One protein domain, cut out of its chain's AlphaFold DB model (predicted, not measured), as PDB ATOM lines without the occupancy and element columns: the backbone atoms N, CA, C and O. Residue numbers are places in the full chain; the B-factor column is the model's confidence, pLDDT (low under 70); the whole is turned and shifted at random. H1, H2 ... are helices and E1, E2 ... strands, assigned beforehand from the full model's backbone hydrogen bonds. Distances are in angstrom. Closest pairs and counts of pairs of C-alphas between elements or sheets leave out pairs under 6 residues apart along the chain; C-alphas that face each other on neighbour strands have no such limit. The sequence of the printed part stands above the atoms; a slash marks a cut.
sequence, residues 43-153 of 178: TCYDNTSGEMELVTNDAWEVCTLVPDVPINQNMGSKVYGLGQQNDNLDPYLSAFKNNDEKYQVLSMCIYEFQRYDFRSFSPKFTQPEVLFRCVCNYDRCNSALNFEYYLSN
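Overview. This is residues 43 to 153 of the 178 residues of an uncharacterized protein of Panagrellus redivivus (UniProt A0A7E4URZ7). A strongly twisted four-stranded sheet has two loops sticking out at opposite ends of the long axis, residues 98 to 103 and residues 119 to 124, the latter beyond the hairpin E5 and E6. A small hairpin, E1 and E2, packs with E1 on the edge strand E4; short H1 lies over E6, and H2 only grazes the sheet. The printed part has 111 residues, with two named helices and six named strands in the order E1 E2 E3 E4 H1 E5 E6 H2; the larger sheet runs E4 E3 E6 E5, antiparallel throughout. The class is mixed, helices and strands, with 49 residues, under half, in named elements; the whole is compact, radius of gyration of the C-alphas 15.2 A, spanning 51 by 31 by 28 A.

Arrangement. E1, residues 43 to 46, and E2, residues 53 to 57, form an antiparallel hairpin, with N 44 and O 55 2.9 A apart. E3, residues 62 to 66, and E4, residues 78 to 82, form another, with N 64 and O 80 at 2.8 A. The closest C-alphas of E1 and E4, Asp 46 and Tyr 80, are 4.2 A apart. H1, residues 90 to 97, is on the sheet at a height of 9.2 A, over E6, residues 129 to 136; it runs along the strands, only just, at 29.8 degrees on the local plane, which is fitted to just 6 C-alphas. E6 pairs with E3 (N 65 and O 134, 2.8 A) and forms a hairpin with E5, residues 108 to 114 (N 110 and O 133, 2.8 A). H2, residues 147 to 153, only grazes the sheet with residues 147 to 150. In H1 and H2 every O i to N i+4 pair is within hydrogen-bond range.

Along the chain. E1 begins at C-alpha 43 (216.642, 167.685, 142.736). E5 is 17.4 A long and E6 22.6 A. H2 ends at C-alpha 153 (216.530, 153.584, 150.170).

Size, cuts and confidence. The farthest C-alphas, of Glu 101 and Ser 122, are 52.1 A apart. The printed part has no cut; the links E3 to E4 and E5 to E6 are long. Residues 114 to 129 have pLDDT under 70.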
ATOM      1  N   THR A  43     217.888 168.254 143.259       95.50
ATOM      2  CA  THR A  43     216.642 167.685 142.736       95.50
ATOM      3  C   THR A  43     215.936 166.874 143.815       95.50
ATOM      4  O   THR A  43     216.465 165.862 144.272       95.50
ATOM      5  N   CYS A  44     214.717 167.264 144.180       96.62
ATOM      6  CA  CYS A  44     213.908 166.594 145.197       96.62
ATOM      7  C   CYS A  44     212.580 166.106 144.617       96.62
ATOM      8  O   CYS A  44     212.110 166.614 143.600       96.62
ATOM      9  N   TYR A  45     211.960 165.136 145.286       97.00
ATOM     10  CA  TYR A  45     210.546 164.859 145.070       97.00
ATOM     11  C   TYR A  45     209.686 165.893 145.796       97.00
ATOM     12  O   TYR A  45     209.967 166.222 146.952       97.00
ATOM     13  N   ASP A  46     208.645 166.367 145.119       96.00
ATOM     14  CA  ASP A  46     207.626 167.278 145.633       96.00
ATOM     15  C   ASP A  46     206.243 166.632 145.465       96.00
ATOM     16  O   ASP A  46     205.978 166.009 144.438       96.00
ATOM     17  N   ASN A  47     205.384 166.707 146.482       94.88
ATOM     18  CA  ASN A  47     203.990 166.256 146.394       94.88
ATOM     19  C   ASN A  47     202.974 167.291 146.900       94.88
ATOM     20  O   ASN A  47     201.861 166.950 147.321       94.88
ATOM     21  N   THR A  48     203.347 168.569 146.879       88.69
ATOM     22  CA  THR A  48     202.475 169.681 147.273       88.69
ATOM     23  C   THR A  48     201.256 169.815 146.359       88.69
ATOM     24  O   THR A  48     200.179 170.164 146.841       88.69
ATOM     25  N   SER A  49     201.385 169.452 145.080       89.50
ATOM     26  CA  SER A  49     200.303 169.421 144.085       89.50
ATOM     27  C   SER A  49     199.350 168.222 144.228       89.50
ATOM     28  O   SER A  49     198.291 168.200 143.603       89.50
ATOM     29  N   GLY A  50     199.687 167.241 145.074       87.25
ATOM     30  CA  GLY A  50     198.932 165.999 145.266       87.25
ATOM     31  C   GLY A  50     199.470 164.806 144.468       87.25
ATOM     32  O   GLY A  50     199.174 163.668 144.829       87.25
ATOM     33  N   GLU A  51     200.309 165.044 143.461       91.00
ATOM     34  CA  GLU A  51     201.065 164.013 142.742       91.00
ATOM     35  C   GLU A  51     202.560 164.157 143.031       91.00
ATOM     36  O   GLU A  51     203.031 165.244 143.346       91.00
ATOM     37  N   MET A  52     203.308 163.055 142.960       94.00
ATOM     38  CA  MET A  52     204.752 163.079 143.177       94.00
ATOM     39  C   MET A  52     205.470 163.505 141.892       94.00
ATOM     40  O   MET A  52     205.431 162.788 140.892       94.00
ATOM     41  N   GLU A  53     206.184 164.622 141.942       96.44
ATOM     42  CA  GLU A  53     206.965 165.160 140.829       96.44
ATOM     43  C   GLU A  53     208.428 165.396 141.217       96.44
ATOM     44  O   GLU A  53     208.769 165.520 142.392       96.44
ATOM     45  N   LEU A  54     209.318 165.421 140.223       96.06
ATOM     46  CA  LEU A  54     210.722 165.778 140.418       96.06
ATOM     47  C   LEU A  54     210.898 167.268 140.149       96.06
ATOM     48  O   LEU A  54     210.683 167.721 139.026       96.06
ATOM     49  N   VAL A  55     211.346 168.000 141.163       95.88
ATOM     50  CA  VAL A  55     211.584 169.440 141.084       95.88
ATOM     51  C   VAL A  55     213.054 169.715 141.366       95.88
ATOM     52  O   VAL A  55     213.619 169.233 142.350       95.88
ATOM     53  N   THR A  56     213.674 170.494 140.488       95.19
ATOM     54  CA  THR A  56     215.057 170.954 140.628       95.19
ATOM     55  C   THR A  56     215.043 172.442 140.942       95.19
ATOM     56  O   THR A  56     214.407 173.214 140.224       95.19
ATOM     57  N   ASN A  57     215.722 172.847 142.016       92.31
ATOM     58  CA  ASN A  57     215.734 174.238 142.459       92.31
ATOM     59  C   ASN A  57     217.083 174.609 143.087       92.31
ATOM     60  O   ASN A  57     217.514 173.996 144.062       92.31
ATOM     61  N   ASP A  58     217.716 175.653 142.553       91.69
ATOM     62  CA  ASP A  58     219.028 176.146 142.993       91.69
ATOM     63  C   ASP A  58     219.010 176.720 144.416       91.69
ATOM     64  O   ASP A  58     220.050 176.828 145.060       91.69
ATOM     65  N   ALA A  59     217.832 177.106 144.913       92.44
ATOM     66  CA  ALA A  59     217.665 177.621 146.266       92.44
ATOM     67  C   ALA A  59     217.493 176.510 147.313       92.44
ATOM     68  O   ALA A  59     217.376 176.824 148.496       92.44
ATOM     69  N   TRP A  60     217.405 175.239 146.913       94.50
ATOM     70  CA  TRP A  60     217.244 174.125 147.844       94.50
ATOM     71  C   TRP A  60     218.585 173.509 148.223       94.50
ATOM     72  O   TRP A  60     219.427 173.233 147.375       94.50
ATOM     73  N   GLU A  61     218.749 173.240 149.514       95.06
ATOM     74  CA  GLU A  61     219.947 172.605 150.071       95.06
ATOM     75  C   GLU A  61     219.651 171.226 150.672       95.06
ATOM     76  O   GLU A  61     220.560 170.405 150.816       95.06
ATOM     77  N   VAL A  62     218.385 170.941 151.000       95.75
ATOM     78  CA  VAL A  62     217.950 169.630 151.498       95.75
ATOM     79  C   VAL A  62     216.608 169.216 150.895       95.75
ATOM     80  O   VAL A  62     215.745 170.050 150.627       95.75
ATOM     81  N   CYS A  63     216.406 167.914 150.731       96.62
ATOM     82  CA  CYS A  63     215.102 167.320 150.480       96.62
ATOM     83  C   CYS A  63     214.501 166.814 151.790       96.62
ATOM     84  O   CYS A  63     215.214 166.321 152.665       96.62
ATOM     85  N   THR A  64     213.181 166.896 151.900       96.44
ATOM     86  CA  THR A  64     212.424 166.580 153.111       96.44
ATOM     87  C   THR A  64     211.447 165.441 152.861       96.44
ATOM     88  O   THR A  64     210.859 165.340 151.782       96.44
ATOM     89  N   LEU A  65     211.262 164.612 153.887       96.12
ATOM     90  CA  LEU A  65     210.175 163.659 154.043       96.12
ATOM     91  C   LEU A  65     209.463 163.928 155.372       96.12
ATOM     92  O   LEU A  65     210.057 163.824 156.441       96.12
ATOM     93  N   VAL A  66     208.167 164.190 155.311       94.50
ATOM     94  CA  VAL A  66     207.234 164.070 156.431       94.50
ATOM     95  C   VAL A  66     206.486 162.756 156.216       94.50
ATOM     96  O   VAL A  66     205.638 162.694 155.327       94.50
ATOM     97  N   PRO A  67     206.812 161.672 156.934       93.38
ATOM     98  CA  PRO A  67     206.160 160.394 156.698       93.38
ATOM     99  C   PRO A  67     204.758 160.373 157.313       93.38
ATOM    100  O   PRO A  67     204.477 161.071 158.290       93.38
ATOM    101  N   ASP A  68     203.894 159.520 156.767       89.62
ATOM    102  CA  ASP A  68     202.573 159.249 157.339       89.62
ATOM    103  C   ASP A  68     202.710 158.326 158.562       89.62
ATOM    104  O   ASP A  68     202.732 157.098 158.456       89.62
ATOM    105  N   VAL A  69     202.913 158.933 159.730       86.94
ATOM    106  CA  VAL A  69     203.081 158.250 161.022       86.94
ATOM    107  C   VAL A  69     202.066 158.780 162.036       86.94
ATOM    108  O   VAL A  69     201.631 159.926 161.910       86.94
ATOM    109  N   PRO A  70     201.734 158.025 163.105       86.75
ATOM    110  CA  PRO A  70     200.712 158.427 164.077       86.75
ATOM    111  C   PRO A  70     200.945 159.766 164.780       86.75
ATOM    112  O   PRO A  70     200.038 160.248 165.446       86.75
ATOM    113  N   ILE A  71     202.133 160.359 164.697       82.62
ATOM    114  CA  ILE A  71     202.384 161.693 165.249       82.62
ATOM    115  C   ILE A  71     202.038 162.824 164.268       82.62
ATOM    116  O   ILE A  71     201.667 163.904 164.702       82.62
ATOM    117  N   ASN A  72     202.064 162.550 162.961       81.31
ATOM    118  CA  ASN A  72     201.769 163.495 161.881       81.31
ATOM    119  C   ASN A  72     200.292 163.424 161.441       81.31
ATOM    120  O   ASN A  72     199.971 163.629 160.266       81.31
ATOM    121  N   GLN A  73     199.386 163.074 162.362       70.88
ATOM    122  CA  GLN A  73     197.974 162.844 162.045       70.88
ATOM    123  C   GLN A  73     197.379 164.037 161.286       70.88
ATOM    124  O   GLN A  73     197.561 165.187 161.676       70.88
ATOM    125  N   ASN A  74     196.632 163.741 160.217       74.25
ATOM    126  CA  ASN A  74     195.933 164.689 159.335       74.25
ATOM    127  C   ASN A  74     196.783 165.435 158.290       74.25
ATOM    128  O   ASN A  74     196.202 166.121 157.451       74.25
ATOM    129  N   MET A  75     198.112 165.284 158.267       78.50
ATOM    130  CA  MET A  75     198.948 165.884 157.207       78.50
ATOM    131  C   MET A  75     199.196 164.939 156.023       78.50
ATOM    132  O   MET A  75     199.477 165.399 154.911       78.50
ATOM    133  N   GLY A  76     199.078 163.628 156.260       85.25
ATOM    134  CA  GLY A  76     199.522 162.596 155.326       85.25
ATOM    135  C   GLY A  76     201.038 162.631 155.118       85.25
ATOM    136  O   GLY A  76     201.771 163.317 155.833       85.25
ATOM    137  N   SER A  77     201.517 161.896 154.116       90.94
ATOM    138  CA  SER A  77     202.925 161.954 153.727       90.94
ATOM    139  C   SER A  77     203.207 163.179 152.855       90.94
ATOM    140  O   SER A  77     202.462 163.478 151.916       90.94
ATOM    141  N   LYS A  78     204.300 163.889 153.143       94.56
ATOM    142  CA  LYS A  78     204.767 165.032 152.350       94.56
ATOM    143  C   LYS A  78     206.230 164.897 151.985       94.56
ATOM    144  O   LYS A  78     207.047 164.495 152.808       94.56
ATOM    145  N   VAL A  79     206.558 165.280 150.762       96.00
ATOM    146  CA  VAL A  79     207.927 165.390 150.263       96.00
ATOM    147  C   VAL A  79     208.067 166.721 149.544       96.00
ATOM    148  O   VAL A  79     207.126 167.151 148.883       96.00
ATOM    149  N   TYR A  80     209.183 167.411 149.758       96.25
ATOM    150  CA  TYR A  80     209.485 168.713 149.152       96.25
ATOM    151  C   TYR A  80     210.953 169.079 149.401       96.25
ATOM    152  O   TYR A  80     211.609 168.492 150.267       96.25
ATOM    153  N   GLY A  81     211.480 170.056 148.665       95.62
ATOM    154  CA  GLY A  81     212.794 170.638 148.940       95.62
ATOM    155  C   GLY A  81     212.732 171.863 149.855       95.62
ATOM    156  O   GLY A  81     211.732 172.583 149.904       95.62
ATOM    157  N   LEU A  82     213.811 172.102 150.597       95.19
ATOM    158  CA  LEU A  82     213.965 173.242 151.497       95.19
ATOM    159  C   LEU A  82     215.244 174.017 151.191       95.19
ATOM    160  O   LEU A  82     216.302 173.440 150.942       95.19
ATOM    161  N   GLY A  83     215.121 175.339 151.281       93.94
ATOM    162  CA  GLY A  83     216.225 176.294 151.326       93.94
ATOM    163  C   GLY A  83     216.158 177.145 152.593       93.94
ATOM    164  O   GLY A  83     215.148 177.122 153.301       93.94
ATOM    165  N   GLN A  84     217.199 177.939 152.842       91.62
ATOM    166  CA  GLN A  84     217.335 178.809 154.027       91.62
ATOM    167  C   GLN A  84     216.211 179.847 154.182       91.62
ATOM    168  O   GLN A  84     215.976 180.374 155.263       91.62
ATOM    169  N   GLN A  85     215.497 180.159 153.100       89.94
ATOM    170  CA  GLN A  85     214.335 181.048 153.118       89.94
ATOM    171  C   GLN A  85     213.102 180.431 153.795       89.94
ATOM    172  O   GLN A  85     212.218 181.170 154.223       89.94
ATOM    173  N   ASN A  86     213.026 179.098 153.862       87.38
ATOM    174  CA  ASN A  86     211.862 178.369 154.370       87.38
ATOM    175  C   ASN A  86     212.089 177.818 155.782       87.38
ATOM    176  O   ASN A  86     211.124 177.608 156.513       87.38
ATOM    177  N   ASP A  87     213.343 177.557 156.151       89.50
ATOM    178  CA  ASP A  87     213.716 176.947 157.424       89.50
ATOM    179  C   ASP A  87     215.161 177.322 157.791       89.50
ATOM    180  O   ASP A  87     215.962 177.652 156.917       89.50
ATOM    181  N   ASN A  88     215.510 177.248 159.076       90.62
ATOM    182  CA  ASN A  88     216.893 177.390 159.520       90.62
ATOM    183  C   ASN A  88     217.648 176.090 159.227       90.62
ATOM    184  O   ASN A  88     217.581 175.134 160.006       90.62
ATOM    185  N   LEU A  89     218.378 176.057 158.110       93.31
ATOM    186  CA  LEU A  89     219.023 174.829 157.659       93.31
ATOM    187  C   LEU A  89     220.374 174.548 158.328       93.31
ATOM    188  O   LEU A  89     220.897 173.436 158.217       93.31
ATOM    189  N   ASP A  90     220.927 175.513 159.062       93.69
ATOM    190  CA  ASP A  90     222.277 175.436 159.628       93.69
ATOM    191  C   ASP A  90     222.531 174.182 160.483       93.69
ATOM    192  O   ASP A  90     223.579 173.550 160.296       93.69
ATOM    193  N   PRO A  91     221.611 173.743 161.370       91.69
ATOM    194  CA  PRO A  91     221.819 172.523 162.148       91.69
ATOM    195  C   PRO A  91     221.937 171.275 161.263       91.69
ATOM    196  O   PRO A  91     222.796 170.424 161.505       91.69
ATOM    197  N   TYR A  92     221.119 171.179 160.210       92.50
ATOM    198  CA  TYR A  92     221.146 170.046 159.283       92.50
ATOM    199  C   TYR A  92     222.410 170.051 158.435       92.50
ATOM    200  O   TYR A  92     223.120 169.049 158.369       92.50
ATOM    201  N   LEU A  93     222.742 171.199 157.849       92.31
ATOM    202  CA  LEU A  93     223.935 171.345 157.024       92.31
ATOM    203  C   LEU A  93     225.208 171.112 157.836       92.31
ATOM    204  O   LEU A  93     226.154 170.513 157.330       92.31
ATOM    205  N   SER A  94     225.240 171.528 159.104       92.56
ATOM    206  CA  SER A  94     226.358 171.221 159.995       92.56
ATOM    207  C   SER A  94     226.489 169.719 160.252       92.56
ATOM    208  O   SER A  94     227.611 169.215 160.262       92.56
ATOM    209  N   ALA A  95     225.383 168.993 160.437       91.00
ATOM    210  CA  ALA A  95     225.416 167.541 160.603       91.00
ATOM    211  C   ALA A  95     225.941 166.845 159.337       91.00
ATOM    212  O   ALA A  95     226.832 166.003 159.425       91.00
ATOM    213  N   PHE A  96     225.473 167.261 158.157       91.38
ATOM    214  CA  PHE A  96     225.928 166.708 156.880       91.38
ATOM    215  C   PHE A  96     227.369 167.082 156.511       91.38
ATOM    216  O   PHE A  96     227.982 166.398 155.697       91.38
ATOM    217  N   LYS A  97     227.934 168.149 157.083       88.44
ATOM    218  CA  LYS A  97     229.349 168.512 156.894       88.44
ATOM    219  C   LYS A  97     230.303 167.627 157.697       88.44
ATOM    220  O   LYS A  97     231.455 167.488 157.298       88.44
ATOM    221  N   ASN A  98     229.839 167.001 158.778       82.38
ATOM    222  CA  ASN A  98     230.657 166.157 159.658       82.38
ATOM    223  C   ASN A  98     230.882 164.732 159.109       82.38
ATOM    224  O   ASN A  98     230.919 163.770 159.872       82.38
ATOM    225  N   ASN A  99     231.032 164.589 157.792       79.94
ATOM    226  CA  ASN A  99     231.318 163.306 157.149       79.94
ATOM    227  C   ASN A  99     232.832 163.046 157.135       79.94
ATOM    228  O   ASN A  99     233.608 163.936 156.780       79.94
ATOM    229  N   ASP A 100     233.249 161.825 157.469       81.06
ATOM    230  CA  ASP A 100     234.628 161.358 157.297       81.06
ATOM    231  C   ASP A 100     234.707 160.243 156.232       81.06
ATOM    232  O   ASP A 100     233.724 159.929 155.561       81.06
ATOM    233  N   GLU A 101     235.895 159.669 156.014       78.19
ATOM    234  CA  GLU A 101     236.089 158.598 155.019       78.19
ATOM    235  C   GLU A 101     235.345 157.292 155.374       78.19
ATOM    236  O   GLU A 101     235.209 156.414 154.525       78.19
ATOM    237  N   LYS A 102     234.872 157.140 156.617       78.69
ATOM    238  CA  LYS A 102     234.300 155.905 157.166       78.69
ATOM    239  C   LYS A 102     232.817 156.029 157.526       78.69
ATOM    240  O   LYS A 102     232.098 155.032 157.473       78.69
ATOM    241  N   TYR A 103     232.360 157.219 157.890       82.38
ATOM    242  CA  TYR A 103     231.018 157.511 158.361       82.38
ATOM    243  C   TYR A 103     230.468 158.740 157.644       82.38
ATOM    244  O   TYR A 103     231.056 159.822 157.657       82.38
ATOM    245  N   GLN A 104     229.294 158.558 157.046       87.00
ATOM    246  CA  GLN A 104     228.554 159.613 156.373       87.00
ATOM    247  C   GLN A 104     227.157 159.723 156.981       87.00
ATOM    248  O   GLN A 104     226.433 158.732 157.077       87.00
ATOM    249  N   VAL A 105     226.754 160.937 157.344       90.44
ATOM    250  CA  VAL A 105     225.365 161.238 157.687       90.44
ATOM    251  C   VAL A 105     224.579 161.338 156.383       90.44
ATOM    252  O   VAL A 105     224.793 162.245 155.581       90.44
ATOM    253  N   LEU A 106     223.684 160.377 156.146       91.88
ATOM    254  CA  LEU A 106     222.850 160.335 154.938       91.88
ATOM    255  C   LEU A 106     221.523 161.069 155.115       91.88
ATOM    256  O   LEU A 106     220.983 161.629 154.164       91.88
ATOM    257  N   SER A 107     220.999 161.047 156.334       94.44
ATOM    258  CA  SER A 107     219.724 161.644 156.687       94.44
ATOM    259  C   SER A 107     219.717 162.021 158.161       94.44
ATOM    260  O   SER A 107     220.421 161.410 158.968       94.44
ATOM    261  N   MET A 108     218.903 163.013 158.504       94.69
ATOM    262  CA  MET A 108     218.590 163.367 159.879       94.69
ATOM    263  C   MET A 108     217.079 163.461 160.052       94.69
ATOM    264  O   MET A 108     216.421 164.204 159.328       94.69
ATOM    265  N   CYS A 109     216.539 162.735 161.030       94.56
ATOM    266  CA  CYS A 109     215.126 162.782 161.388       94.56
ATOM    267  C   CYS A 109     214.942 163.499 162.722       94.56
ATOM    268  O   CYS A 109     215.591 163.151 163.711       94.56
ATOM    269  N   ILE A 110     214.063 164.496 162.746       91.62
ATOM    270  CA  ILE A 110     213.811 165.345 163.906       91.62
ATOM    271  C   ILE A 110     212.339 165.259 164.293       91.62
ATOM    272  O   ILE A 110     211.444 165.250 163.447       91.62
ATOM    273  N   TYR A 111     212.118 165.217 165.602       89.19
ATOM    274  CA  TYR A 111     210.837 165.501 166.226       89.19
ATOM    275  C   TYR A 111     210.793 166.972 166.625       89.19
ATOM    276  O   TYR A 111     211.496 167.394 167.543       89.19
ATOM    277  N   GLU A 112     209.965 167.748 165.941       80.31
ATOM    278  CA  GLU A 112     209.782 169.164 166.220       80.31
ATOM    279  C   GLU A 112     208.448 169.411 166.899       80.31
ATOM    280  O   GLU A 112     207.393 169.007 166.422       80.31
ATOM    281  N   PHE A 113     208.496 170.128 168.015       72.12
ATOM    282  CA  PHE A 113     207.306 170.691 168.629       72.12
ATOM    283  C   PHE A 113     207.045 172.041 167.961       72.12
ATOM    284  O   PHE A 113     207.572 173.059 168.419       72.12
ATOM    285  N   GLN A 114     206.257 172.064 166.881       63.09
ATOM    286  CA  GLN A 114     205.795 173.318 166.292       63.09
ATOM    287  C   GLN A 114     204.810 173.964 167.264       63.09
ATOM    288  O   GLN A 114     203.602 173.724 167.286       63.09
ATOM    289  N   ARG A 115     205.361 174.812 168.130       55.59
ATOM    290  CA  ARG A 115     204.578 175.764 168.901       55.59
ATOM    291  C   ARG A 115     204.186 176.893 167.965       55.59
ATOM    292  O   ARG A 115     204.821 177.943 167.970       55.59
ATOM    293  N   TYR A 116     203.136 176.694 167.178       53.62
ATOM    294  CA  TYR A 116     202.402 177.847 166.688       53.62
ATOM    295  C   TYR A 116     201.845 178.571 167.913       53.62
ATOM    296  O   TYR A 116     200.983 178.050 168.623       53.62
ATOM    297  N   ASP A 117     202.390 179.746 168.217       45.66
ATOM    298  CA  ASP A 117     201.886 180.583 169.298       45.66
ATOM    299  C   ASP A 117     200.573 181.249 168.858       45.66
ATOM    300  O   ASP A 117     200.496 182.444 168.589       45.66
ATOM    301  N   PHE A 118     199.506 180.451 168.758       50.84
ATOM    302  CA  PHE A 118     198.149 180.934 168.504       50.84
ATOM    303  C   PHE A 118     197.513 181.572 169.747       50.84
ATOM    304  O   PHE A 118     196.313 181.868 169.737       50.84
ATOM    305  N   ARG A 119     198.280 181.833 170.822       48.31
ATOM    306  CA  ARG A 119     197.765 182.521 172.020       48.31
ATOM    307  C   ARG A 119     197.161 183.884 171.690       48.31
ATOM    308  O   ARG A 119     196.293 184.345 172.425       48.31
ATOM    309  N   SER A 120     197.582 184.503 170.590       53.09
ATOM    310  CA  SER A 120     197.033 185.758 170.071       53.09
ATOM    311  C   SER A 120     195.667 185.616 169.384       53.09
ATOM    312  O   SER A 120     194.943 186.605 169.306       53.09
ATOM    313  N   PHE A 121     195.276 184.419 168.926       54.88
ATOM    314  CA  PHE A 121     194.058 184.210 168.130       54.88
ATOM    315  C   PHE A 121     192.943 183.452 168.858       54.88
ATOM    316  O   PHE A 121     191.773 183.742 168.616       54.88
ATOM    317  N   SER A 122     193.248 182.516 169.765       47.41
ATOM    318  CA  SER A 122     192.235 181.915 170.649       47.41
ATOM    319  C   SER A 122     192.873 181.027 171.730       47.41
ATOM    320  O   SER A 122     193.652 180.131 171.406       47.41
ATOM    321  N   PRO A 123     192.486 181.165 173.014       55.75
ATOM    322  CA  PRO A 123     193.020 180.350 174.113       55.75
ATOM    323  C   PRO A 123     192.642 178.857 174.038       55.75
ATOM    324  O   PRO A 123     193.134 178.061 174.836       55.75
ATOM    325  N   LYS A 124     191.784 178.455 173.086       53.53
ATOM    326  CA  LYS A 124     191.356 177.058 172.891       53.53
ATOM    327  C   LYS A 124     192.294 176.228 172.002       53.53
ATOM    328  O   LYS A 124     192.145 175.013 171.969       53.53
ATOM    329  N   PHE A 125     193.266 176.850 171.332       52.78
ATOM    330  CA  PHE A 125     194.265 176.164 170.501       52.78
ATOM    331  C   PHE A 125     195.613 176.149 171.224       52.78
ATOM    332  O   PHE A 125     196.503 176.945 170.953       52.78
ATOM    333  N   THR A 126     195.723 175.290 172.233       51.69
ATOM    334  CA  THR A 126     196.911 175.193 173.100       51.69
ATOM    335  C   THR A 126     197.707 173.906 172.903       51.69
ATOM    336  O   THR A 126     198.691 173.700 173.613       51.69
ATOM    337  N   GLN A 127     197.314 173.037 171.968       55.84
ATOM    338  CA  GLN A 127     198.061 171.806 171.736       55.84
ATOM    339  C   GLN A 127     199.201 172.067 170.745       55.84
ATOM    340  O   GLN A 127     198.931 172.533 169.642       55.84
ATOM    341  N   PRO A 128     200.466 171.831 171.136       58.16
ATOM    342  CA  PRO A 128     201.584 171.912 170.208       58.16
ATOM    343  C   PRO A 128     201.402 170.846 169.127       58.16
ATOM    344  O   PRO A 128     201.225 169.672 169.451       58.16
ATOM    345  N   GLU A 129     201.452 171.247 167.861       65.62
ATOM    346  CA  GLU A 129     201.500 170.288 166.762       65.62
ATOM    347  C   GLU A 129     202.914 169.708 166.719       65.62
ATOM    348  O   GLU A 129     203.909 170.438 166.683       65.62
ATOM    349  N   VAL A 130     203.018 168.386 166.834       77.69
ATOM    350  CA  VAL A 130     204.306 167.697 166.771       77.69
ATOM    351  C   VAL A 130     204.503 167.210 165.347       77.69
ATOM    352  O   VAL A 130     203.653 166.508 164.811       77.69
ATOM    353  N   LEU A 131     205.629 167.577 164.746       86.62
ATOM    354  CA  LEU A 131     206.004 167.194 163.396       86.62
ATOM    355  C   LEU A 131     207.222 166.278 163.460       86.62
ATOM    356  O   LEU A 131     208.279 166.659 163.960       86.62
ATOM    357  N   PHE A 132     207.086 165.076 162.919       92.19
ATOM    358  CA  PHE A 132     208.222 164.214 162.627       92.19
ATOM    359  C   PHE A 132     208.602 164.381 161.159       92.19
ATOM    360  O   PHE A 132     207.791 164.079 160.280       92.19
ATOM    361  N   ARG A 133     209.820 164.861 160.886       93.88
ATOM    362  CA  ARG A 133     210.354 164.970 159.523       93.88
ATOM    363  C   ARG A 133     211.782 164.462 159.431       93.88
ATOM    364  O   ARG A 133     212.554 164.593 160.375       93.88
ATOM    365  N   CYS A 134     212.137 163.926 158.275       96.06
ATOM    366  CA  CYS A 134     213.493 163.560 157.901       96.06
ATOM    367  C   CYS A 134     213.986 164.471 156.783       96.06
ATOM    368  O   CYS A 134     213.213 164.848 155.905       96.06
ATOM    369  N   VAL A 135     215.274 164.796 156.798       96.00
ATOM    370  CA  VAL A 135     215.926 165.572 155.743       96.00
ATOM    371  C   VAL A 135     217.196 164.888 155.261       96.00
ATOM    372  O   VAL A 135     217.836 164.149 156.007       96.00
ATOM    373  N   CYS A 136     217.575 165.149 154.017       95.50
ATOM    374  CA  CYS A 136     218.777 164.620 153.376       95.50
ATOM    375  C   CYS A 136     219.273 165.601 152.302       95.50
ATOM    376  O   CYS A 136     218.482 166.349 151.738       95.50
ATOM    377  N   ASN A 137     220.580 165.637 152.028       94.19
ATOM    378  CA  ASN A 137     221.209 166.678 151.197       94.19
ATOM    379  C   ASN A 137     221.766 166.159 149.857       94.19
ATOM    380  O   ASN A 137     222.831 166.581 149.410       94.19
ATOM    381  N   TYR A 138     221.088 165.193 149.238       92.38
ATOM    382  CA  TYR A 138     221.493 164.648 147.941       92.38
ATOM    383  C   TYR A 138     220.284 164.357 147.057       92.38
ATOM    384  O   TYR A 138     219.168 164.203 147.552       92.38
ATOM    385  N   ASP A 139     220.514 164.280 145.750       94.00
ATOM    386  CA  ASP A 139     219.436 164.167 144.773       94.00
ATOM    387  C   ASP A 139     218.505 162.992 145.061       94.00
ATOM    388  O   ASP A 139     218.938 161.851 145.252       94.00
ATOM    389  N   ARG A 140     217.202 163.286 145.023       94.25
ATOM    390  CA  ARG A 140     216.101 162.315 145.055       94.25
ATOM    391  C   ARG A 140     216.092 161.436 146.304       94.25
ATOM    392  O   ARG A 140     215.457 160.385 146.317       94.25
ATOM    393  N   CYS A 141     216.771 161.867 147.364       94.38
ATOM    394  CA  CYS A 141     216.890 161.107 148.602       94.38
ATOM    395  C   CYS A 141     215.549 160.924 149.332       94.38
ATOM    396  O   CYS A 141     215.403 159.995 150.117       94.38
ATOM    397  N   ASN A 142     214.554 161.767 149.045       95.62
ATOM    398  CA  ASN A 142     213.194 161.697 149.581       95.62
ATOM    399  C   ASN A 142     212.210 160.946 148.658       95.62
ATOM    400  O   ASN A 142     211.042 161.307 148.568       95.62
ATOM    401  N   SER A 143     212.670 159.903 147.963       93.69
ATOM    402  CA  SER A 143     211.864 159.124 147.003       93.69
ATOM    403  C   SER A 143     210.737 158.290 147.612       93.69
ATOM    404  O   SER A 143     209.860 157.815 146.894       93.69
ATOM    405  N   ALA A 144     210.756 158.090 148.926       93.25
ATOM    406  CA  ALA A 144     209.772 157.290 149.634       93.25
ATOM    407  C   ALA A 144     208.846 158.176 150.466       93.25
ATOM    408  O   ALA A 144     209.303 159.059 151.181       93.25
ATOM    409  N   LEU A 145     207.545 157.882 150.421       91.44
ATOM    410  CA  LEU A 145     206.518 158.541 151.241       91.44
ATOM    411  C   LEU A 145     206.353 157.907 152.630       91.44
ATOM    412  O   LEU A 145     205.776 158.501 153.540       91.44
ATOM    413  N   ASN A 146     206.843 156.679 152.787       91.69
ATOM    414  CA  ASN A 146     206.782 155.909 154.019       91.69
ATOM    415  C   ASN A 146     208.175 155.850 154.659       91.69
ATOM    416  O   ASN A 146     209.184 155.730 153.964       91.69
ATOM    417  N   PHE A 147     208.215 155.912 155.989       92.69
ATOM    418  CA  PHE A 147     209.456 155.939 156.754       92.69
ATOM    419  C   PHE A 147     210.320 154.675 156.595       92.69
ATOM    420  O   PHE A 147     211.534 154.783 156.461       92.69
ATOM    421  N   GLU A 148     209.723 153.486 156.562       91.81
ATOM    422  CA  GLU A 148     210.447 152.219 156.399       91.81
ATOM    423  C   GLU A 148     211.132 152.144 155.029       91.81
ATOM    424  O   GLU A 148     212.336 151.905 154.945       91.81
ATOM    425  N   TYR A 149     210.387 152.461 153.968       90.88
ATOM    426  CA  TYR A 149     210.922 152.527 152.605       90.88
ATOM    427  C   TYR A 149     211.966 153.633 152.435       90.88
ATOM    428  O   TYR A 149     212.914 153.503 151.665       90.88
ATOM    429  N   TYR A 150     211.816 154.738 153.163       91.88
ATOM    430  CA  TYR A 150     212.824 155.787 153.183       91.88
ATOM    431  C   TYR A 150     214.143 155.258 153.744       91.88
ATOM    432  O   TYR A 150     215.175 155.393 153.091       91.88
ATOM    433  N   LEU A 151     214.113 154.582 154.896       90.88
ATOM    434  CA  LEU A 151     215.314 154.012 155.509       90.88
ATOM    435  C   LEU A 151     215.986 152.953 154.625       90.88
ATOM    436  O   LEU A 151     217.216 152.950 154.535       90.88
ATOM    437  N   SER A 152     215.218 152.093 153.946       89.75
ATOM    438  CA  SER A 152     215.795 151.110 153.019       89.75
ATOM    439  C   SER A 152     216.515 151.785 151.850       89.75
ATOM    440  O   SER A 152     217.631 151.398 151.510       89.75
ATOM    441  N   ASN A 153     215.938 152.855 151.296       87.56
ATOM    442  CA  ASN A 153     216.530 153.584 150.170       87.56
ATOM    443  C   ASN A 153     217.802 154.352 150.563       87.56
ATOM    444  O   ASN A 153     218.687 154.550 149.731       87.56
TER     445      ASN A 153